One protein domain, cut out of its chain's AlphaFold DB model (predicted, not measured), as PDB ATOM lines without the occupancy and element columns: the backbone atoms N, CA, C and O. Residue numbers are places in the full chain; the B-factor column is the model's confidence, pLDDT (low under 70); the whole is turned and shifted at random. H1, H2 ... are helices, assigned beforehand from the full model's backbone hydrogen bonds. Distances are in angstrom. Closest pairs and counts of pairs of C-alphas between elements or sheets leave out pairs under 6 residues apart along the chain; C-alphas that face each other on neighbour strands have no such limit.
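This is residues 23 to 181 of the 200 residues of an uncharacterized protein of Bdellovibrionales bacterium CG11_big_fil_rev_8_21_14_0_20_38_13 (UniProt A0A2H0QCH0). One long helix, H6, runs through the middle as an axis, with H5 and H9 beside it. H1 and H2 pack on its first half, where H4 also meets it and H3 lies at that far end; H8 crosses its second half, with H10 packed on H8 and residues 131 to 137 sticking out. The printed part has 159 residues and ten named helices, H1 to H10 in order, with no named strand: the class is all helix. It is only just loose, close to compact, with a radius of gyration of the C-alphas of 18.4 A, and elongated, spanning 57 by 35 by 25 A.

H1, residues 24 to 31, touches H4, residues 53 to 71, at a shallow tilt of 29 degrees, opposite ways; the closest C-alphas, of Cys 25 and Cys 66, are 5.7 A apart. H2, residues 33 to 38, touches residues 100 to 107 of H6, residues 99 to 124, the hub, closest at the C-alphas of Glu 34 and Val 104, 5.4 A. H3, residues 42 to 48, touches no helix but is near H4. H4 and H5, residues 82 to 96, form a helical hairpin, closest at the C-alphas of Phe 65 and Asn 96, 5.2 A. H5 and H6, also a hairpin, only just touch, with 3 pairs of C-alphas within 8 A; the closest are Ala 93 and Phe 102, 6.9 A. H4, H5, H6 and H9, residues 159 to 171, form a bundle, a group of helices packed together. H9 touches H6 at a shallow tilt of 17 degrees, the same way, closest at the C-alphas of Ala 109 and Leu 159, 6.0 A. H7, residues 127 to 131, is near H8, residues 135 to 153. H8 touches H6 at a steep tilt of 46 degrees, closest at the C-alphas of Ile 117 and His 146, 6.4 A. H10, residues 175 to 179, touches H8, closest at the C-alphas of Leu 145 and Glu 179, 6.5 A. Every O i to N i+4 pair is within hydrogen-bond range in each helix but H7, with 0 of 1, where 2 of 2 O i to N i+3 pairs are.

H1 begins at C-alpha 24 (211.365, 198.173, 205.155). H4 is 27.0 A long, H5 21.1 A, H6 37.9 A, H8 26.8 A and H9 17.8 A. H10 ends at C-alpha 179 (199.646, 227.586, 220.298).

The C-alphas farthest apart, of Glu 53 and Leu 132, are 57.0 A apart. The printed part has no cut, and no link is long. Residues 74 to 80, 127 to 132 and 156 have pLDDT under 70.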
ATOM      1  N   ASN A  23     213.848 195.381 202.022       77.00
ATOM      2  CA  ASN A  23     213.759 195.731 203.428       77.00
ATOM      3  C   ASN A  23     212.804 196.926 203.604       77.00
ATOM      4  O   ASN A  23     212.450 197.626 202.653       77.00
ATOM      5  N   GLU A  24     212.349 197.135 204.835       86.06
ATOM      6  CA  GLU A  24     211.365 198.173 205.155       86.06
ATOM      7  C   GLU A  24     211.814 199.567 204.685       86.06
ATOM      8  O   GLU A  24     211.015 200.295 204.100       86.06
ATOM      9  N   CYS A  25     213.107 199.877 204.825       88.75
ATOM     10  CA  CYS A  25     213.714 201.122 204.348       88.75
ATOM     11  C   CYS A  25     213.522 201.345 202.839       88.75
ATOM     12  O   CYS A  25     213.056 202.401 202.411       88.75
ATOM     13  N   LEU A  26     213.840 200.345 202.012       90.38
ATOM     14  CA  LEU A  26     213.751 200.489 200.562       90.38
ATOM     15  C   LEU A  26     212.289 200.552 200.105       90.38
ATOM     16  O   LEU A  26     211.964 201.292 199.177       90.38
ATOM     17  N   ARG A  27     211.384 199.831 200.783       88.75
ATOM     18  CA  ARG A  27     209.941 199.955 200.531       88.75
ATOM     19  C   ARG A  27     209.434 201.361 200.833       88.75
ATOM     20  O   ARG A  27     208.668 201.890 200.033       88.75
ATOM     21  N   GLU A  28     209.865 201.963 201.940       90.38
ATOM     22  CA  GLU A  28     209.484 203.328 202.314       90.38
ATOM     23  C   GLU A  28     209.863 204.324 201.205       90.38
ATOM     24  O   GLU A  28     208.996 205.046 200.713       90.38
ATOM     25  N   LEU A  29     211.108 204.273 200.716       91.69
ATOM     26  CA  LEU A  29     211.568 205.120 199.609       91.69
ATOM     27  C   LEU A  29     210.783 204.869 198.318       91.69
ATOM     28  O   LEU A  29     210.288 205.817 197.705       91.69
ATOM     29  N   ILE A  30     210.636 203.606 197.906       90.69
ATOM     30  CA  ILE A  30     209.972 203.240 196.645       90.69
ATOM     31  C   ILE A  30     208.490 203.632 196.643       90.69
ATOM     32  O   ILE A  30     207.958 204.012 195.606       90.69
ATOM     33  N   SER A  31     207.825 203.539 197.796       89.44
ATOM     34  CA  SER A  31     206.390 203.814 197.923       89.44
ATOM     35  C   SER A  31     206.037 205.300 198.049       89.44
ATOM     36  O   SER A  31     204.853 205.641 198.008       89.44
ATOM     37  N   SER A  32     207.036 206.173 198.202       90.25
ATOM     38  CA  SER A  32     206.836 207.618 198.333       90.25
ATOM     39  C   SER A  32     206.229 208.244 197.070       90.25
ATOM     40  O   SER A  32     206.402 207.749 195.948       90.25
ATOM     41  N   ASN A  33     205.499 209.352 197.234       91.50
ATOM     42  CA  ASN A  33     204.899 210.038 196.089       91.50
ATOM     43  C   ASN A  33     205.982 210.645 195.196       91.50
ATOM     44  O   ASN A  33     205.832 210.658 193.974       91.50
ATOM     45  N   GLU A  34     207.081 211.109 195.786       92.81
ATOM     46  CA  GLU A  34     208.201 211.686 195.065       92.81
ATOM     47  C   GLU A  34     208.910 210.645 194.202       92.81
ATOM     48  O   GLU A  34     209.244 210.947 193.055       92.81
ATOM     49  N   THR A  35     209.040 209.394 194.663       92.38
ATOM     50  CA  THR A  35     209.525 208.309 193.797       92.38
ATOM     51  C   THR A  35     208.592 208.092 192.614       92.38
ATOM     52  O   THR A  35     209.057 208.024 191.479       92.38
ATOM     53  N   HIS A  36     207.275 208.038 192.827       92.69
ATOM     54  CA  HIS A  36     206.325 207.896 191.719       92.69
ATOM     55  C   HIS A  36     206.348 209.090 190.755       92.69
ATOM     56  O   HIS A  36     206.104 208.921 189.560       92.69
ATOM     57  N   ARG A  37     206.662 210.293 191.246       93.81
ATOM     58  CA  ARG A  37     206.783 211.503 190.429       93.81
ATOM     59  C   ARG A  37     208.066 211.512 189.598       93.81
ATOM     60  O   ARG A  37     208.025 211.857 188.419       93.81
ATOM     61  N   LEU A  38     209.199 211.168 190.207       92.44
ATOM     62  CA  LEU A  38     210.521 211.223 189.576       92.44
ATOM     63  C   LEU A  38     210.804 209.985 188.711       92.44
ATOM     64  O   LEU A  38     211.412 210.112 187.645       92.44
ATOM     65  N   PHE A  39     210.294 208.819 189.111       92.31
ATOM     66  CA  PHE A  39     210.489 207.517 188.464       92.31
ATOM     67  C   PHE A  39     209.136 206.853 188.127       92.31
ATOM     68  O   PHE A  39     208.838 205.750 188.594       92.31
ATOM     69  N   PRO A  40     208.293 207.478 187.283       91.00
ATOM     70  CA  PRO A  40     206.911 207.036 187.046       91.00
ATOM     71  C   PRO A  40     206.796 205.628 186.444       91.00
ATOM     72  O   PRO A  40     205.777 204.957 186.605       91.00
ATOM     73  N   ASN A  41     207.849 205.152 185.776       89.56
ATOM     74  CA  ASN A  41     207.876 203.831 185.153       89.56
ATOM     75  C   ASN A  41     208.398 202.724 186.079       89.56
ATOM     76  O   ASN A  41     208.334 201.560 185.683       89.56
ATOM     77  N   LEU A  42     208.858 203.037 187.298       87.25
ATOM     78  CA  LEU A  42     209.487 202.077 188.217       87.25
ATOM     79  C   LEU A  42     208.632 200.815 188.416       87.25
ATOM     80  O   LEU A  42     209.132 199.699 188.307       87.25
ATOM     81  N   SER A  43     207.323 200.975 188.620       83.31
ATOM     82  CA  SER A  43     206.386 199.855 188.806       83.31
ATOM     83  C   SER A  43     206.250 198.959 187.569       83.31
ATOM     84  O   SER A  43     206.095 197.743 187.693       83.31
ATOM     85  N   ILE A  44     206.298 199.542 186.369       85.00
ATOM     86  CA  ILE A  44     206.222 198.802 185.100       85.00
ATOM     87  C   ILE A  44     207.556 198.089 184.845       85.00
ATOM     88  O   ILE A  44     207.576 196.901 184.523       85.00
ATOM     89  N   GLN A  45     208.668 198.793 185.054       84.12
ATOM     90  CA  GLN A  45     210.027 198.277 184.900       84.12
ATOM     91  C   GLN A  45     210.306 197.117 185.860       84.12
ATOM     92  O   GLN A  45     210.838 196.094 185.436       84.12
ATOM     93  N   ALA A  46     209.845 197.211 187.110       81.62
ATOM     94  CA  ALA A  46     209.971 196.146 188.101       81.62
ATOM     95  C   ALA A  46     209.195 194.875 187.731       81.62
ATOM     96  O   ALA A  46     209.679 193.769 187.970       81.62
ATOM     97  N   ARG A  47     208.011 195.000 187.116       82.38
ATOM     98  CA  ARG A  47     207.240 193.836 186.633       82.38
ATOM     99  C   ARG A  47     207.924 193.137 185.465       82.38
ATOM    100  O   ARG A  47     207.911 191.912 185.404       82.38
ATOM    101  N   ASN A  48     208.514 193.919 184.568       84.12
ATOM    102  CA  ASN A  48     209.142 193.421 183.346       84.12
ATOM    103  C   ASN A  48     210.629 193.086 183.524       84.12
ATOM    104  O   ASN A  48     211.258 192.620 182.579       84.12
ATOM    105  N   ASN A  49     211.184 193.343 184.711       82.00
ATOM    106  CA  ASN A  49     212.609 193.262 185.007       82.00
ATOM    107  C   ASN A  49     213.494 194.010 183.993       82.00
ATOM    108  O   ASN A  49     214.513 193.500 183.533       82.00
ATOM    109  N   ASN A  50     213.060 195.207 183.600       88.44
ATOM    110  CA  ASN A  50     213.719 196.008 182.575       88.44
ATOM    111  C   ASN A  50     213.802 197.460 183.044       88.44
ATOM    112  O   ASN A  50     212.884 198.241 182.799       88.44
ATOM    113  N   PHE A  51     214.870 197.782 183.766       89.62
ATOM    114  CA  PHE A  51     215.113 199.111 184.321       89.62
ATOM    115  C   PHE A  51     215.935 199.942 183.347       89.62
ATOM    116  O   PHE A  51     216.899 199.445 182.763       89.62
ATOM    117  N   ASP A  52     215.565 201.209 183.188       92.25
ATOM    118  CA  ASP A  52     216.470 202.163 182.556       92.25
ATOM    119  C   ASP A  52     217.645 202.499 183.492       92.25
ATOM    120  O   ASP A  52     217.604 202.243 184.698       92.25
ATOM    121  N   GLU A  53     218.709 203.063 182.922       92.25
ATOM    122  CA  GLU A  53     219.943 203.397 183.646       92.25
ATOM    123  C   GLU A  53     219.685 204.319 184.846       92.25
ATOM    124  O   GLU A  53     220.248 204.125 185.921       92.25
ATOM    125  N   ARG A  54     218.770 205.280 184.690       93.31
ATOM    126  CA  ARG A  54     218.402 206.243 185.732       93.31
ATOM    127  C   ARG A  54     217.711 205.565 186.917       93.31
ATOM    128  O   ARG A  54     218.030 205.849 188.068       93.31
ATOM    129  N   THR A  55     216.776 204.664 186.646       92.06
ATOM    130  CA  THR A  55     216.035 203.925 187.671       92.06
ATOM    131  C   THR A  55     216.930 202.902 188.359       92.06
ATOM    132  O   THR A  55     216.838 202.728 189.573       92.06
ATOM    133  N   LEU A  56     217.833 202.261 187.611       90.81
ATOM    134  CA  LEU A  56     218.837 201.374 188.188       90.81
ATOM    135  C   LEU A  56     219.772 202.137 189.138       90.81
ATOM    136  O   LEU A  56     219.958 201.697 190.269       90.81
ATOM    137  N   ALA A  57     220.278 203.306 188.728       92.56
ATOM    138  CA  ALA A  57     221.123 204.152 189.572       92.56
ATOM    139  C   ALA A  57     220.417 204.559 190.877       92.56
ATOM    140  O   ALA A  57     220.989 204.413 191.957       92.56
ATOM    141  N   PHE A  58     219.147 204.974 190.802       94.75
ATOM    142  CA  PHE A  58     218.330 205.253 191.990       94.75
ATOM    143  C   PHE A  58     218.225 204.040 192.922       94.75
ATOM    144  O   PHE A  58     218.433 204.164 194.128       94.75
ATOM    145  N   LEU A  59     217.916 202.856 192.380       91.94
ATOM    146  CA  LEU A  59     217.775 201.638 193.179       91.94
ATOM    147  C   LEU A  59     219.096 201.217 193.837       91.94
ATOM    148  O   LEU A  59     219.086 200.758 194.979       91.94
ATOM    149  N   GLU A  60     220.228 201.399 193.155       92.25
ATOM    150  CA  GLU A  60     221.555 201.142 193.717       92.25
ATOM    151  C   GLU A  60     221.907 202.119 194.849       92.25
ATOM    152  O   GLU A  60     222.384 201.692 195.904       92.25
ATOM    153  N   GLU A  61     221.654 203.417 194.666       94.81
ATOM    154  CA  GLU A  61     221.847 204.444 195.701       94.81
ATOM    155  C   GLU A  61     220.955 204.188 196.923       94.81
ATOM    156  O   GLU A  61     221.440 204.150 198.058       94.81
ATOM    157  N   ALA A  62     219.664 203.931 196.696       93.50
ATOM    158  CA  ALA A  62     218.702 203.598 197.742       93.50
ATOM    159  C   ALA A  62     219.090 202.307 198.482       93.50
ATOM    160  O   ALA A  62     218.978 202.237 199.707       93.50
ATOM    161  N   GLY A  63     219.607 201.306 197.762       91.44
ATOM    162  CA  GLY A  63     220.142 200.077 198.342       91.44
ATOM    163  C   GLY A  63     221.301 200.340 199.307       91.44
ATOM    164  O   GLY A  63     221.247 199.896 200.454       91.44
ATOM    165  N   LYS A  64     222.303 201.126 198.886       92.69
ATOM    166  CA  LYS A  64     223.456 201.513 199.728       92.69
ATOM    167  C   LYS A  64     223.032 202.333 200.944       92.69
ATOM    168  O   LYS A  64     223.520 202.108 202.053       92.69
ATOM    169  N   PHE A  65     222.104 203.270 200.754       94.38
ATOM    170  CA  PHE A  65     221.512 204.034 201.849       94.38
ATOM    171  C   PHE A  65     220.848 203.116 202.878       94.38
ATOM    172  O   PHE A  65     221.139 203.227 204.069       94.38
ATOM    173  N   CYS A  66     220.004 202.185 202.432       91.69
ATOM    174  CA  CYS A  66     219.298 201.284 203.332       91.69
ATOM    175  C   CYS A  66     220.230 200.284 204.016       91.69
ATOM    176  O   CYS A  66     220.041 199.995 205.192       91.69
ATOM    177  N   GLU A  67     221.265 199.798 203.333       90.56
ATOM    178  CA  GLU A  67     222.301 198.981 203.965       90.56
ATOM    179  C   GLU A  67     223.013 199.757 205.084       90.56
ATOM    180  O   GLU A  67     223.108 199.263 206.209       90.56
ATOM    181  N   CYS A  68     223.433 200.997 204.814       90.12
ATOM    182  CA  CYS A  68     224.000 201.884 205.830       90.12
ATOM    183  C   CYS A  68     223.027 202.085 207.001       90.12
ATOM    184  O   CYS A  68     223.429 201.987 208.162       90.12
ATOM    185  N   HIS A  69     221.747 202.335 206.719       86.94
ATOM    186  CA  HIS A  69     220.730 202.553 207.744       86.94
ATOM    187  C   HIS A  69     220.556 201.324 208.651       86.94
ATOM    188  O   HIS A  69     220.574 201.464 209.874       86.94
ATOM    189  N   GLU A  70     220.454 200.120 208.081       85.06
ATOM    190  CA  GLU A  70     220.299 198.874 208.844       85.06
ATOM    191  C   GLU A  70     221.548 198.531 209.670       85.06
ATOM    192  O   GLU A  70     221.421 198.130 210.825       85.06
ATOM    193  N   GLN A  71     222.757 198.739 209.137       82.94
ATOM    194  CA  GLN A  71     224.005 198.504 209.880       82.94
ATOM    195  C   GLN A  71     224.142 199.415 211.108       82.94
ATOM    196  O   GLN A  71     224.747 199.028 212.108       82.94
ATOM    197  N   ASN A  72     223.569 200.618 211.041       78.12
ATOM    198  CA  ASN A  72     223.586 201.592 212.129       78.12
ATOM    199  C   ASN A  72     222.357 201.499 213.049       78.12
ATOM    200  O   ASN A  72     222.240 202.294 213.987       78.12
ATOM    201  N   LYS A  73     221.454 200.524 212.849       73.25
ATOM    202  CA  LYS A  73     220.431 200.195 213.848       73.25
ATOM    203  C   LYS A  73     221.108 199.509 215.025       73.25
ATOM    204  O   LYS A  73     221.351 198.308 215.010       73.25
ATOM    205  N   ASN A  74     221.418 200.275 216.062       63.62
ATOM    206  CA  ASN A  74     221.989 199.745 217.288       63.62
ATOM    207  C   ASN A  74     220.875 199.071 218.121       63.62
ATOM    208  O   ASN A  74     220.045 199.775 218.700       63.62
ATOM    209  N   PRO A  75     220.822 197.728 218.242       56.53
ATOM    210  CA  PRO A  75     219.741 197.044 218.961       56.53
ATOM    211  C   PRO A  75     219.749 197.334 220.472       56.53
ATOM    212  O   PRO A  75     218.802 196.991 221.174       56.53
ATOM    213  N   LYS A  76     220.813 197.965 220.992       55.12
ATOM    214  CA  LYS A  76     220.930 198.383 222.395       55.12
ATOM    215  C   LYS A  76     220.381 199.787 222.672       55.12
ATOM    216  O   LYS A  76     220.157 200.112 223.833       55.12
ATOM    217  N   GLU A  77     220.101 200.597 221.651       53.94
ATOM    218  CA  GLU A  77     219.489 201.934 221.784       53.94
ATOM    219  C   GLU A  77     217.962 201.848 221.842       53.94
ATOM    220  O   GLU A  77     217.236 202.614 221.210       53.94
ATOM    221  N   LEU A  78     217.456 200.863 222.583       47.12
ATOM    222  CA  LEU A  78     216.113 200.357 222.351       47.12
ATOM    223  C   LEU A  78     215.004 201.378 222.656       47.12
ATOM    224  O   LEU A  78     213.903 201.156 222.173       47.12
ATOM    225  N   PHE A  79     215.226 202.496 223.372       47.38
ATOM    226  CA  PHE A  79     214.087 203.357 223.741       47.38
ATOM    227  C   PHE A  79     214.249 204.882 223.883       47.38
ATOM    228  O   PHE A  79     213.228 205.505 224.175       47.38
ATOM    229  N   THR A  80     215.399 205.542 223.669       55.34
ATOM    230  CA  THR A  80     215.480 206.962 224.108       55.34
ATOM    231  C   THR A  80     216.146 208.013 223.228       55.34
ATOM    232  O   THR A  80     215.864 209.181 223.488       55.34
ATOM    233  N   ASP A  81     216.919 207.699 222.183       79.25
ATOM    234  CA  ASP A  81     217.574 208.773 221.414       79.25
ATOM    235  C   ASP A  81     217.164 208.851 219.935       79.25
ATOM    236  O   ASP A  81     217.893 208.476 219.015       79.25
ATOM    237  N   THR A  82     215.966 209.397 219.699       85.19
ATOM    238  CA  THR A  82     215.487 209.747 218.351       85.19
ATOM    239  C   THR A  82     216.451 210.684 217.611       85.19
ATOM    240  O   THR A  82     216.535 210.595 216.385       85.19
ATOM    241  N   ILE A  83     217.209 211.535 218.318       87.62
ATOM    242  CA  ILE A  83     218.200 212.432 217.706       87.62
ATOM    243  C   ILE A  83     219.343 211.607 217.121       87.62
ATOM    244  O   ILE A  83     219.700 211.824 215.965       87.62
ATOM    245  N   SER A  84     219.887 210.648 217.873       86.25
ATOM    246  CA  SER A  84     220.949 209.757 217.380       86.25
ATOM    247  C   SER A  84     220.492 208.928 216.180       86.25
ATOM    248  O   SER A  84     221.189 208.880 215.165       86.25
ATOM    249  N   ARG A  85     219.273 208.373 216.222       87.00
ATOM    250  CA  ARG A  85     218.691 207.648 215.078       87.00
ATOM    251  C   ARG A  85     218.614 208.518 213.822       87.00
ATOM    252  O   ARG A  85     219.047 208.095 212.755       87.00
ATOM    253  N   PHE A  86     218.076 209.729 213.944       90.94
ATOM    254  CA  PHE A  86     217.960 210.649 212.812       90.94
ATOM    255  C   PHE A  86     219.310 211.196 212.343       90.94
ATOM    256  O   PHE A  86     219.495 211.385 211.148       90.94
ATOM    257  N   ALA A  87     220.280 211.375 213.240       90.12
ATOM    258  CA  ALA A  87     221.643 211.740 212.865       90.12
ATOM    259  C   ALA A  87     222.318 210.648 212.017       90.12
ATOM    260  O   ALA A  87     223.010 210.959 211.047       90.12
ATOM    261  N   ASN A  88     222.102 209.375 212.360       89.38
ATOM    262  CA  ASN A  88     222.603 208.249 211.576       89.38
ATOM    263  C   ASN A  88     221.935 208.186 210.199       89.38
ATOM    264  O   ASN A  88     222.620 207.969 209.201       89.38
ATOM    265  N   GLU A  89     220.623 208.424 210.132       91.50
ATOM    266  CA  GLU A  89     219.890 208.473 208.865       91.50
ATOM    267  C   GLU A  89     220.381 209.620 207.964       91.50
ATOM    268  O   GLU A  89     220.729 209.360 206.813       91.50
ATOM    269  N   ASP A  90     220.538 210.835 208.505       92.44
ATOM    270  CA  ASP A  90     221.099 211.991 207.785       92.44
ATOM    271  C   ASP A  90     222.510 211.692 207.235       92.44
ATOM    272  O   ASP A  90     222.834 212.016 206.092       92.44
ATOM    273  N   ASN A  91     223.358 211.034 208.033       92.81
ATOM    274  CA  ASN A  91     224.712 210.637 207.631       92.81
ATOM    275  C   ASN A  91     224.695 209.594 206.503       92.81
ATOM    276  O   ASN A  91     225.473 209.689 205.555       92.81
ATOM    277  N   CYS A  92     223.811 208.596 206.589       93.50
ATOM    278  CA  CYS A  92     223.650 207.604 205.529       93.50
ATOM    279  C   CYS A  92     223.125 208.240 204.239       93.50
ATOM    280  O   CYS A  92     223.631 207.905 203.166       93.50
ATOM    281  N   ALA A  93     222.166 209.165 204.330       94.62
ATOM    282  CA  ALA A  93     221.621 209.878 203.179       94.62
ATOM    283  C   ALA A  93     222.699 210.724 202.492       94.62
ATOM    284  O   ALA A  93     222.931 210.559 201.298       94.62
ATOM    285  N   GLY A  94     223.432 211.542 203.252       93.69
ATOM    286  CA  GLY A  94     224.486 212.408 202.710       93.69
ATOM    287  C   GLY A  94     225.675 211.665 202.086       93.69
ATOM    288  O   GLY A  94     226.414 212.256 201.304       93.69
ATOM    289  N   LYS A  95     225.873 210.382 202.416       94.56
ATOM    290  CA  LYS A  95     226.933 209.540 201.836       94.56
ATOM    291  C   LYS A  95     226.511 208.785 200.582       94.56
ATOM    292  O   LYS A  95     227.361 208.531 199.735       94.56
ATOM    293  N   ASN A  96     225.252 208.356 200.513       95.19
ATOM    294  CA  ASN A  96     224.822 207.338 199.551       95.19
ATOM    295  C   ASN A  96     223.777 207.826 198.548       95.19
ATOM    296  O   ASN A  96     223.596 207.165 197.531       95.19
ATOM    297  N   LEU A  97     223.092 208.937 198.826       95.12
ATOM    298  CA  LEU A  97     222.038 209.467 197.967       95.12
ATOM    299  C   LEU A  97     222.508 210.736 197.269       95.12
ATOM    300  O   LEU A  97     223.069 211.632 197.902       95.12
ATOM    301  N   LEU A  98     222.230 210.832 195.973       93.38
ATOM    302  CA  LEU A  98     222.566 211.990 195.155       93.38
ATOM    303  C   LEU A  98     221.325 212.498 194.415       93.38
ATOM    304  O   LEU A  98     220.343 211.776 194.251       93.38
ATOM    305  N   GLY A  99     221.365 213.765 193.989       92.88
ATOM    306  CA  GLY A  99     220.362 214.382 193.113       92.88
ATOM    307  C   GLY A  99     218.911 214.026 193.456       92.88
ATOM    308  O   GLY A  99     218.398 214.384 194.516       92.88
ATOM    309  N   GLU A 100     218.256 213.313 192.542       93.12
ATOM    310  CA  GLU A 100     216.852 212.909 192.652       93.12
ATOM    311  C   GLU A 100     216.599 211.883 193.767       93.12
ATOM    312  O   GLU A 100     215.580 211.966 194.450       93.12
ATOM    313  N   SER A 101     217.533 210.962 194.023       93.69
ATOM    314  CA  SER A 101     217.430 209.997 195.127       93.69
ATOM    315  C   SER A 101     217.437 210.702 196.485       93.69
ATOM    316  O   SER A 101     216.690 210.337 197.394       93.69
ATOM    317  N   PHE A 102     218.250 211.755 196.623       94.44
ATOM    318  CA  PHE A 102     218.256 212.583 197.829       94.44
ATOM    319  C   PHE A 102     216.939 213.356 197.984       94.44
ATOM    320  O   PHE A 102     216.421 213.470 199.092       94.44
ATOM    321  N   GLN A 103     216.354 213.833 196.883       92.38
ATOM    322  CA  GLN A 103     215.052 214.504 196.902       92.38
ATOM    323  C   GLN A 103     213.925 213.579 197.393       92.38
ATOM    324  O   GLN A 103     213.121 213.998 198.226       92.38
ATOM    325  N   VAL A 104     213.913 212.315 196.958       93.44
ATOM    326  CA  VAL A 104     213.000 211.287 197.494       93.44
ATOM    327  C   VAL A 104     213.169 211.140 199.009       93.44
ATOM    328  O   VAL A 104     212.188 211.140 199.754       93.44
ATOM    329  N   HIS A 105     214.413 211.059 199.492       93.69
ATOM    330  CA  HIS A 105     214.681 210.966 200.927       93.69
ATOM    331  C   HIS A 105     214.176 212.189 201.700       93.69
ATOM    332  O   HIS A 105     213.617 212.020 202.781       93.69
ATOM    333  N   VAL A 106     214.311 213.402 201.155       91.44
ATOM    334  CA  VAL A 106     213.792 214.621 201.796       91.44
ATOM    335  C   VAL A 106     212.272 214.550 201.994       91.44
ATOM    336  O   VAL A 106     211.793 214.932 203.061       91.44
ATOM    337  N   GLU A 107     211.507 214.025 201.031       90.69
ATOM    338  CA  GLU A 107     210.056 213.836 201.205       90.69
ATOM    339  C   GLU A 107     209.757 212.832 202.330       90.69
ATOM    340  O   GLU A 107     209.000 213.128 203.259       90.69
ATOM    341  N   VAL A 108     210.394 211.659 202.291       91.12
ATOM    342  CA  VAL A 108     210.226 210.622 203.324       91.12
ATOM    343  C   VAL A 108     210.604 211.162 204.707       91.12
ATOM    344  O   VAL A 108     209.895 210.943 205.691       91.12
ATOM    345  N   ALA A 109     211.677 211.948 204.786       90.69
ATOM    346  CA  ALA A 109     212.106 212.608 206.004       90.69
ATOM    347  C   ALA A 109     211.038 213.573 206.552       90.69
ATOM    348  O   ALA A 109     210.739 213.564 207.749       90.69
ATOM    349  N   GLN A 110     210.402 214.372 205.692       89.75
ATOM    350  CA  GLN A 110     209.313 215.265 206.098       89.75
ATOM    351  C   GLN A 110     208.102 214.499 206.649       89.75
ATOM    352  O   GLN A 110     207.508 214.931 207.642       89.75
ATOM    353  N   LEU A 111     207.767 213.339 206.076       90.00
ATOM    354  CA  LEU A 111     206.708 212.470 206.601       90.00
ATOM    355  C   LEU A 111     207.048 211.950 208.007       90.00
ATOM    356  O   LEU A 111     206.197 212.000 208.899       90.00
ATOM    357  N   LYS A 112     208.298 211.538 208.250       90.81
ATOM    358  CA  LYS A 112     208.765 211.124 209.587       90.81
ATOM    359  C   LYS A 112     208.676 212.264 210.604       90.81
ATOM    360  O   LYS A 112     208.184 212.067 211.715       90.81
ATOM    361  N   LEU A 113     209.079 213.480 210.228       92.19
ATOM    362  CA  LEU A 113     208.941 214.663 211.089       92.19
ATOM    363  C   LEU A 113     207.470 214.964 211.405       92.19
ATOM    364  O   LEU A 113     207.120 215.204 212.560       92.19
ATOM    365  N   SER A 114     206.593 214.882 210.404       91.81
ATOM    366  CA  SER A 114     205.144 215.048 210.562       91.81
ATOM    367  C   SER A 114     204.542 214.058 211.575       91.81
ATOM    368  O   SER A 114     203.719 214.442 212.419       91.81
ATOM    369  N   GLN A 115     204.990 212.799 211.556       92.00
ATOM    370  CA  GLN A 115     204.580 211.779 212.527       92.00
ATOM    371  C   GLN A 115     205.054 212.112 213.950       92.00
ATOM    372  O   GLN A 115     204.282 211.978 214.902       92.00
ATOM    373  N   GLU A 116     206.285 212.602 214.114       92.12
ATOM    374  CA  GLU A 116     206.814 213.005 215.425       92.12
ATOM    375  C   GLU A 116     206.076 214.224 216.004       92.12
ATOM    376  O   GLU A 116     205.800 214.256 217.208       92.12
ATOM    377  N   ILE A 117     205.668 215.186 215.167       92.81
ATOM    378  CA  ILE A 117     204.788 216.290 215.596       92.81
ATOM    379  C   ILE A 117     203.460 215.724 216.103       92.81
ATOM    380  O   ILE A 117     203.043 216.033 217.220       92.81
ATOM    381  N   THR A 118     202.816 214.855 215.318       91.75
ATOM    382  CA  THR A 118     201.531 214.232 215.680       91.75
ATOM    383  C   THR A 118     201.621 213.493 217.013       91.75
ATOM    384  O   THR A 118     200.761 213.656 217.886       91.75
ATOM    385  N   LYS A 119     202.688 212.714 217.208       90.81
ATOM    386  CA  LYS A 119     202.953 211.980 218.448       90.81
ATOM    387  C   LYS A 119     203.073 212.924 219.642       90.81
ATOM    388  O   LYS A 119     202.393 212.720 220.646       90.81
ATOM    389  N   ARG A 120     203.887 213.976 219.528       89.88
ATOM    390  CA  ARG A 120     204.123 214.949 220.609       89.88
ATOM    391  C   ARG A 120     202.882 215.774 220.936       89.88
ATOM    392  O   ARG A 120     202.562 215.954 222.109       89.88
ATOM    393  N   LEU A 121     202.133 216.211 219.924       90.19
ATOM    394  CA  LEU A 121     200.866 216.907 220.145       90.19
ATOM    395  C   LEU A 121     199.830 215.992 220.806       90.19
ATOM    396  O   LEU A 121     199.132 216.439 221.705       90.19
ATOM    397  N   THR A 122     199.764 214.708 220.441       88.06
ATOM    398  CA  THR A 122     198.850 213.739 221.081       88.06
ATOM    399  C   THR A 122     199.222 213.465 222.541       88.06
ATOM    400  O   THR A 122     198.344 213.263 223.376       88.06
ATOM    401  N   GLN A 123     200.515 213.466 222.874       86.94
ATOM    402  CA  GLN A 123     200.977 213.359 224.263       86.94
ATOM    403  C   GLN A 123     200.583 214.587 225.090       86.94
ATOM    404  O   GLN A 123     200.226 214.451 226.257       86.94
ATOM    405  N   ARG A 124     200.630 215.777 224.482       84.88
ATOM    406  CA  ARG A 124     200.253 217.036 225.133       84.88
ATOM    407  C   ARG A 124     198.739 217.217 225.243       84.88
ATOM    408  O   ARG A 124     198.263 217.701 226.264       84.88
ATOM    409  N   TYR A 125     198.005 216.799 224.217       83.62
ATOM    410  CA  TYR A 125     196.549 216.804 224.164       83.62
ATOM    411  C   TYR A 125     196.008 215.375 224.154       83.62
ATOM    412  O   TYR A 125     195.589 214.872 223.106       83.62
ATOM    413  N   PRO A 126     196.019 214.685 225.309       75.50
ATOM    414  CA  PRO A 126     195.482 213.339 225.381       75.50
ATOM    415  C   PRO A 126     193.993 213.354 225.033       75.50
ATOM    416  O   PRO A 126     193.300 214.361 225.182       75.50
ATOM    417  N   ARG A 127     193.472 212.195 224.620       66.12
ATOM    418  CA  ARG A 127     192.074 212.034 224.177       66.12
ATOM    419  C   ARG A 127     191.030 212.572 225.169       66.12
ATOM    420  O   ARG A 127     189.943 212.908 224.725       66.12
ATOM    421  N   ALA A 128     191.353 212.697 226.457       59.31
ATOM    422  CA  ALA A 128     190.489 213.326 227.458       59.31
ATOM    423  C   ALA A 128     190.135 214.792 227.126       59.31
ATOM    424  O   ALA A 128     189.027 215.224 227.406       59.31
ATOM    425  N   ILE A 129     191.006 215.538 226.439       66.56
ATOM    426  CA  ILE A 129     190.707 216.912 225.996       66.56
ATOM    427  C   ILE A 129     189.641 216.934 224.887       66.56
ATOM    428  O   ILE A 129     188.890 217.898 224.781       66.56
ATOM    429  N   ARG A 130     189.465 215.836 224.134       58.81
ATOM    430  CA  ARG A 130     188.323 215.677 223.207       58.81
ATOM    431  C   ARG A 130     186.972 215.576 223.917       58.81
ATOM    432  O   ARG A 130     185.953 215.594 223.244       58.81
ATOM    433  N   GLN A 131     186.951 215.383 225.238       60.47
ATOM    434  CA  GLN A 131     185.709 215.407 226.015       60.47
ATOM    435  C   GLN A 131     185.305 216.834 226.400       60.47
ATOM    436  O   GLN A 131     184.160 217.045 226.782       60.47
ATOM    437  N   LEU A 132     186.238 217.787 226.310       63.34
ATOM    438  CA  LEU A 132     186.014 219.197 226.625       63.34
ATOM    439  C   LEU A 132     185.771 220.014 225.349       63.34
ATOM    440  O   LEU A 132     184.877 220.842 225.323       63.34
ATOM    441  N   ALA A 133     186.495 219.712 224.267       72.25
ATOM    442  CA  ALA A 133     186.325 220.371 222.973       72.25
ATOM    443  C   ALA A 133     185.440 219.562 222.015       72.25
ATOM    444  O   ALA A 133     185.516 218.330 221.978       72.25
ATOM    445  N   SER A 134     184.691 220.241 221.140       80.44
ATOM    446  CA  SER A 134     184.041 219.565 220.010       80.44
ATOM    447  C   SER A 134     185.078 218.868 219.111       80.44
ATOM    448  O   SER A 134     186.211 219.334 218.952       80.44
ATOM    449  N   VAL A 135     184.704 217.750 218.474       80.50
ATOM    450  CA  VAL A 135     185.610 217.000 217.573       80.50
ATOM    451  C   VAL A 135     186.138 217.893 216.442       80.50
ATOM    452  O   VAL A 135     187.312 217.801 216.082       80.50
ATOM    453  N   GLY A 136     185.289 218.781 215.913       82.56
ATOM    454  CA  GLY A 136     185.666 219.753 214.885       82.56
ATOM    455  C   GLY A 136     186.720 220.743 215.379       82.56
ATOM    456  O   GLY A 136     187.762 220.886 214.741       82.56
ATOM    457  N   SER A 137     186.500 221.354 216.547       84.81
ATOM    458  CA  SER A 137     187.454 222.292 217.150       84.81
ATOM    459  C   SER A 137     188.784 221.615 217.495       84.81
ATOM    460  O   SER A 137     189.850 222.156 217.197       84.81
ATOM    461  N   TYR A 138     188.739 220.390 218.030       86.25
ATOM    462  CA  TYR A 138     189.944 219.608 218.294       86.25
ATOM    463  C   TYR A 138     190.753 219.374 217.017       86.25
ATOM    464  O   TYR A 138     191.952 219.646 216.987       86.25
ATOM    465  N   ASN A 139     190.104 218.903 215.951       87.44
ATOM    466  CA  ASN A 139     190.783 218.649 214.683       87.44
ATOM    467  C   ASN A 139     191.367 219.938 214.097       87.44
ATOM    468  O   ASN A 139     192.521 219.941 213.687       87.44
ATOM    469  N   GLN A 140     190.621 221.042 214.128       89.38
ATOM    470  CA  GLN A 140     191.090 222.326 213.611       89.38
ATOM    471  C   GLN A 140     192.325 222.840 214.364       89.38
ATOM    472  O   GLN A 140     193.307 223.239 213.735       89.38
ATOM    473  N   LYS A 141     192.316 222.784 215.703       90.69
ATOM    474  CA  LYS A 141     193.467 223.196 216.518       90.69
ATOM    475  C   LYS A 141     194.682 222.303 216.269       90.69
ATOM    476  O   LYS A 141     195.788 222.812 216.106       90.69
ATOM    477  N   MET A 142     194.485 220.988 216.200       91.50
ATOM    478  CA  MET A 142     195.571 220.033 215.965       91.50
ATOM    479  C   MET A 142     196.187 220.177 214.573       91.50
ATOM    480  O   MET A 142     197.411 220.160 214.465       91.50
ATOM    481  N   THR A 143     195.370 220.374 213.535       93.06
ATOM    482  CA  THR A 143     195.847 220.646 212.171       93.06
ATOM    483  C   THR A 143     196.647 221.945 212.122       93.06
ATOM    484  O   THR A 143     197.780 221.935 211.654       93.06
ATOM    485  N   CYS A 144     196.131 223.038 212.696       94.75
ATOM    486  CA  CYS A 144     196.870 224.301 212.742       94.75
ATOM    487  C   CYS A 144     198.209 224.164 213.481       94.75
ATOM    488  O   CYS A 144     199.244 224.605 212.986       94.75
ATOM    489  N   LEU A 145     198.218 223.526 214.658       94.31
ATOM    490  CA  LEU A 145     199.443 223.314 215.430       94.31
ATOM    491  C   LEU A 145     200.463 222.497 214.638       94.31
ATOM    492  O   LEU A 145     201.656 222.800 214.668       94.31
ATOM    493  N   HIS A 146     199.996 221.472 213.927       94.12
ATOM    494  CA  HIS A 146     200.835 220.642 213.077       94.12
ATOM    495  C   HIS A 146     201.486 221.460 211.957       94.12
ATOM    496  O   HIS A 146     202.711 221.452 211.845       94.12
ATOM    497  N   GLU A 147     200.707 222.250 211.220       94.19
ATOM    498  CA  GLU A 147     201.193 223.125 210.144       94.19
ATOM    499  C   GLU A 147     202.151 224.211 210.655       94.19
ATOM    500  O   GLU A 147     203.211 224.462 210.069       94.19
ATOM    501  N   VAL A 148     201.818 224.846 211.781       94.44
ATOM    502  CA  VAL A 148     202.653 225.874 212.409       94.44
ATOM    503  C   VAL A 148     203.994 225.284 212.840       94.44
ATOM    504  O   VAL A 148     205.032 225.884 212.569       94.44
ATOM    505  N   ILE A 149     204.021 224.114 213.479       92.88
ATOM    506  CA  ILE A 149     205.281 223.488 213.902       92.88
ATOM    507  C   ILE A 149     206.078 223.024 212.680       92.88
ATOM    508  O   ILE A 149     207.269 223.325 212.574       92.88
ATOM    509  N   LEU A 150     205.427 222.345 211.730       91.12
ATOM    510  CA  LEU A 150     206.084 221.813 210.539       91.12
ATOM    511  C   LEU A 150     206.711 222.934 209.704       91.12
ATOM    512  O   LEU A 150     207.882 222.845 209.358       91.12
ATOM    513  N   SER A 151     206.001 224.037 209.462       90.94
ATOM    514  CA  SER A 151     206.533 225.185 208.705       90.94
ATOM    515  C   SER A 151     207.739 225.869 209.366       90.94
ATOM    516  O   SER A 151     208.564 226.475 208.673       90.94
ATOM    517  N   ASN A 152     207.874 225.768 210.693       89.94
ATOM    518  CA  ASN A 152     209.034 226.287 211.420       89.94
ATOM    519  C   ASN A 152     210.216 225.306 211.399       89.94
ATOM    520  O   ASN A 152     211.357 225.752 211.291       89.94
ATOM    521  N   CYS A 153     209.957 223.997 211.456       89.38
ATOM    522  CA  CYS A 153     211.003 222.982 211.614       89.38
ATOM    523  C   CYS A 153     211.422 222.264 210.319       89.38
ATOM    524  O   CYS A 153     212.525 221.728 210.259       89.38
ATOM    525  N   ALA A 154     210.605 222.279 209.264       76.38
ATOM    526  CA  ALA A 154     210.864 221.574 208.001       76.38
ATOM    527  C   ALA A 154     211.786 222.332 207.027       76.38
ATOM    528  O   ALA A 154     211.962 221.909 205.890       76.38
ATOM    529  N   ARG A 155     212.387 223.456 207.444       71.06
ATOM    530  CA  ARG A 155     213.317 224.239 206.601       71.06
ATOM    531  C   ARG A 155     214.679 223.570 206.400       71.06
ATOM    532  O   ARG A 155     215.467 224.034 205.585       71.06
ATOM    533  N   SER A 156     214.974 222.531 207.175       68.56
ATOM    534  CA  SER A 156     216.246 221.818 207.145       68.56
ATOM    535  C   SER A 156     216.098 220.502 206.384       68.56
ATOM    536  O   SER A 156     215.217 219.712 206.710       68.56
ATOM    537  N   ASN A 157     217.020 220.209 205.461       77.12
ATOM    538  CA  ASN A 157     217.150 218.893 204.807       77.12
ATOM    539  C   ASN A 157     217.742 217.819 205.749       77.12
ATOM    540  O   ASN A 157     218.375 216.875 205.292       77.12
ATOM    541  N   SER A 158     217.610 218.002 207.066       87.06
ATOM    542  CA  SER A 158     218.141 217.111 208.098       87.06
ATOM    543  C   SER A 158     217.021 216.746 209.062       87.06
ATOM    544  O   SER A 158     216.437 217.623 209.715       87.06
ATOM    545  N   LEU A 159     216.769 215.442 209.176       89.25
ATOM    546  CA  LEU A 159     215.842 214.848 210.132       89.25
ATOM    547  C   LEU A 159     216.226 215.203 211.559       89.25
ATOM    548  O   LEU A 159     215.364 215.548 212.369       89.25
ATOM    549  N   LYS A 160     217.525 215.153 211.873       90.94
ATOM    550  CA  LYS A 160     218.034 215.465 213.207       90.94
ATOM    551  C   LYS A 160     217.663 216.891 213.605       90.94
ATOM    552  O   LYS A 160     217.046 217.092 214.649       90.94
ATOM    553  N   MET A 161     218.010 217.865 212.766       90.50
ATOM    554  CA  MET A 161     217.752 219.280 213.040       90.50
ATOM    555  C   MET A 161     216.251 219.580 213.083       90.50
ATOM    556  O   MET A 161     215.787 220.283 213.982       90.50
ATOM    557  N   GLY A 162     215.479 219.007 212.152       91.25
ATOM    558  CA  GLY A 162     214.023 219.140 212.143       91.25
ATOM    559  C   GLY A 162     213.395 218.601 213.428       91.25
ATOM    560  O   GLY A 162     212.568 219.270 214.047       91.25
ATOM    561  N   TYR A 163     213.831 217.429 213.890       91.75
ATOM    562  CA  TYR A 163     213.341 216.835 215.129       91.75
ATOM    563  C   TYR A 163     213.757 217.612 216.375       91.75
ATOM    564  O   TYR A 163     212.934 217.779 217.272       91.75
ATOM    565  N   GLN A 164     214.994 218.115 216.435       91.19
ATOM    566  CA  GLN A 164     215.444 218.970 217.536       91.19
ATOM    567  C   GLN A 164     214.567 220.222 217.649       91.19
ATOM    568  O   GLN A 164     214.059 220.500 218.731       91.19
ATOM    569  N   CYS A 165     214.266 220.886 216.529       91.31
ATOM    570  CA  CYS A 165     213.317 222.000 216.495       91.31
ATOM    571  C   CYS A 165     211.919 221.595 217.001       91.31
ATOM    572  O   CYS A 165     211.336 222.279 217.843       91.31
ATOM    573  N   ILE A 166     211.379 220.456 216.544       91.94
ATOM    574  CA  ILE A 166     210.070 219.960 217.004       91.94
ATOM    575  C   ILE A 166     210.098 219.703 218.512       91.94
ATOM    576  O   ILE A 166     209.158 220.055 219.230       91.94
ATOM    577  N   GLN A 167     211.162 219.076 219.008       89.62
ATOM    578  CA  GLN A 167     211.343 218.798 220.423       89.62
ATOM    579  C   GLN A 167     211.383 220.092 221.229       89.62
ATOM    580  O   GLN A 167     210.596 220.225 222.161       89.62
ATOM    581  N   GLU A 168     212.208 221.056 220.830       90.44
ATOM    582  CA  GLU A 168     212.309 222.369 221.464       90.44
ATOM    583  C   GLU A 168     210.955 223.077 221.519       90.44
ATOM    584  O   GLU A 168     210.527 223.494 222.594       90.44
ATOM    585  N   ILE A 169     210.218 223.149 220.409       90.62
ATOM    586  CA  ILE A 169     208.901 223.797 220.389       90.62
ATOM    587  C   ILE A 169     207.915 223.074 221.314       90.62
ATOM    588  O   ILE A 169     207.186 223.714 222.066       90.62
ATOM    589  N   THR A 170     207.883 221.742 221.281       87.38
ATOM    590  CA  THR A 170     206.859 220.958 221.994       87.38
ATOM    591  C   THR A 170     207.131 220.771 223.486       87.38
ATOM    592  O   THR A 170     206.172 220.588 224.242       87.38
ATOM    593  N   THR A 171     208.393 220.838 223.930       84.62
ATOM    594  CA  THR A 171     208.775 220.703 225.348       84.62
ATOM    595  C   THR A 171     209.109 222.027 226.029       84.62
ATOM    596  O   THR A 171     209.182 222.065 227.256       84.62
ATOM    597  N   SER A 172     209.337 223.110 225.281       79.31
ATOM    598  CA  SER A 172     209.641 224.417 225.870       79.31
ATOM    599  C   SER A 172     208.408 225.101 226.458       79.31
ATOM    600  O   SER A 172     207.250 224.800 226.141       79.31
ATOM    601  N   ARG A 173     208.681 226.100 227.305       73.69
ATOM    602  CA  ARG A 173     207.678 227.073 227.757       73.69
ATOM    603  C   ARG A 173     207.126 227.908 226.598       73.69
ATOM    604  O   ARG A 173     206.019 228.421 226.715       73.69
ATOM    605  N   ASP A 174     207.852 227.975 225.482       79.06
ATOM    606  CA  ASP A 174     207.475 228.752 224.305       79.06
ATOM    607  C   ASP A 174     206.394 228.072 223.465       79.06
ATOM    608  O   ASP A 174     205.883 228.691 222.536       79.06
ATOM    609  N   PHE A 175     205.982 226.840 223.789       88.62
ATOM    610  CA  PHE A 175     204.868 226.192 223.097       88.62
ATOM    611  C   PHE A 175     203.620 227.089 223.035       88.62
ATOM    612  O   PHE A 175     202.967 227.143 221.996       88.62
ATOM    613  N   SER A 176     203.331 227.850 224.097       87.75
ATOM    614  CA  SER A 176     202.195 228.782 224.153       87.75
ATOM    615  C   SER A 176     202.229 229.843 223.046       87.75
ATOM    616  O   SER A 176     201.183 230.219 222.532       87.75
ATOM    617  N   LYS A 177     203.420 230.275 222.612       90.44
ATOM    618  CA  LYS A 177     203.612 231.217 221.496       90.44
ATOM    619  C   LYS A 177     203.223 230.613 220.146       90.44
ATOM    620  O   LYS A 177     202.826 231.333 219.232       90.44
ATOM    621  N   TYR A 178     203.415 229.308 219.979       90.69
ATOM    622  CA  TYR A 178     202.999 228.597 218.770       90.69
ATOM    623  C   TYR A 178     201.516 228.253 218.843       90.69
ATOM    624  O   TYR A 178     200.803 228.406 217.856       90.69
ATOM    625  N   GLU A 179     201.046 227.871 220.027       91.44
ATOM    626  CA  GLU A 179     199.646 227.586 220.298       91.44
ATOM    627  C   GLU A 179     198.742 228.798 220.085       91.44
ATOM    628  O   GLU A 179     197.691 228.654 219.471       91.44
ATOM    629  N   SER A 180     199.170 229.997 220.488       91.50
ATOM    630  CA  SER A 180     198.394 231.234 220.332       91.50
ATOM    631  C   SER A 180     198.194 231.672 218.876       91.50
ATOM    632  O   SER A 180     197.467 232.625 218.619       91.50
ATOM    633  N   LYS A 181     198.871 231.031 217.913       93.12
ATOM    634  CA  LYS A 181     198.641 231.246 216.474       93.12
ATOM    635  C   LYS A 181     197.479 230.412 215.938       93.12
ATOM    636  O   LYS A 181     197.091 230.593 214.788       93.12
TER     637      LYS A 181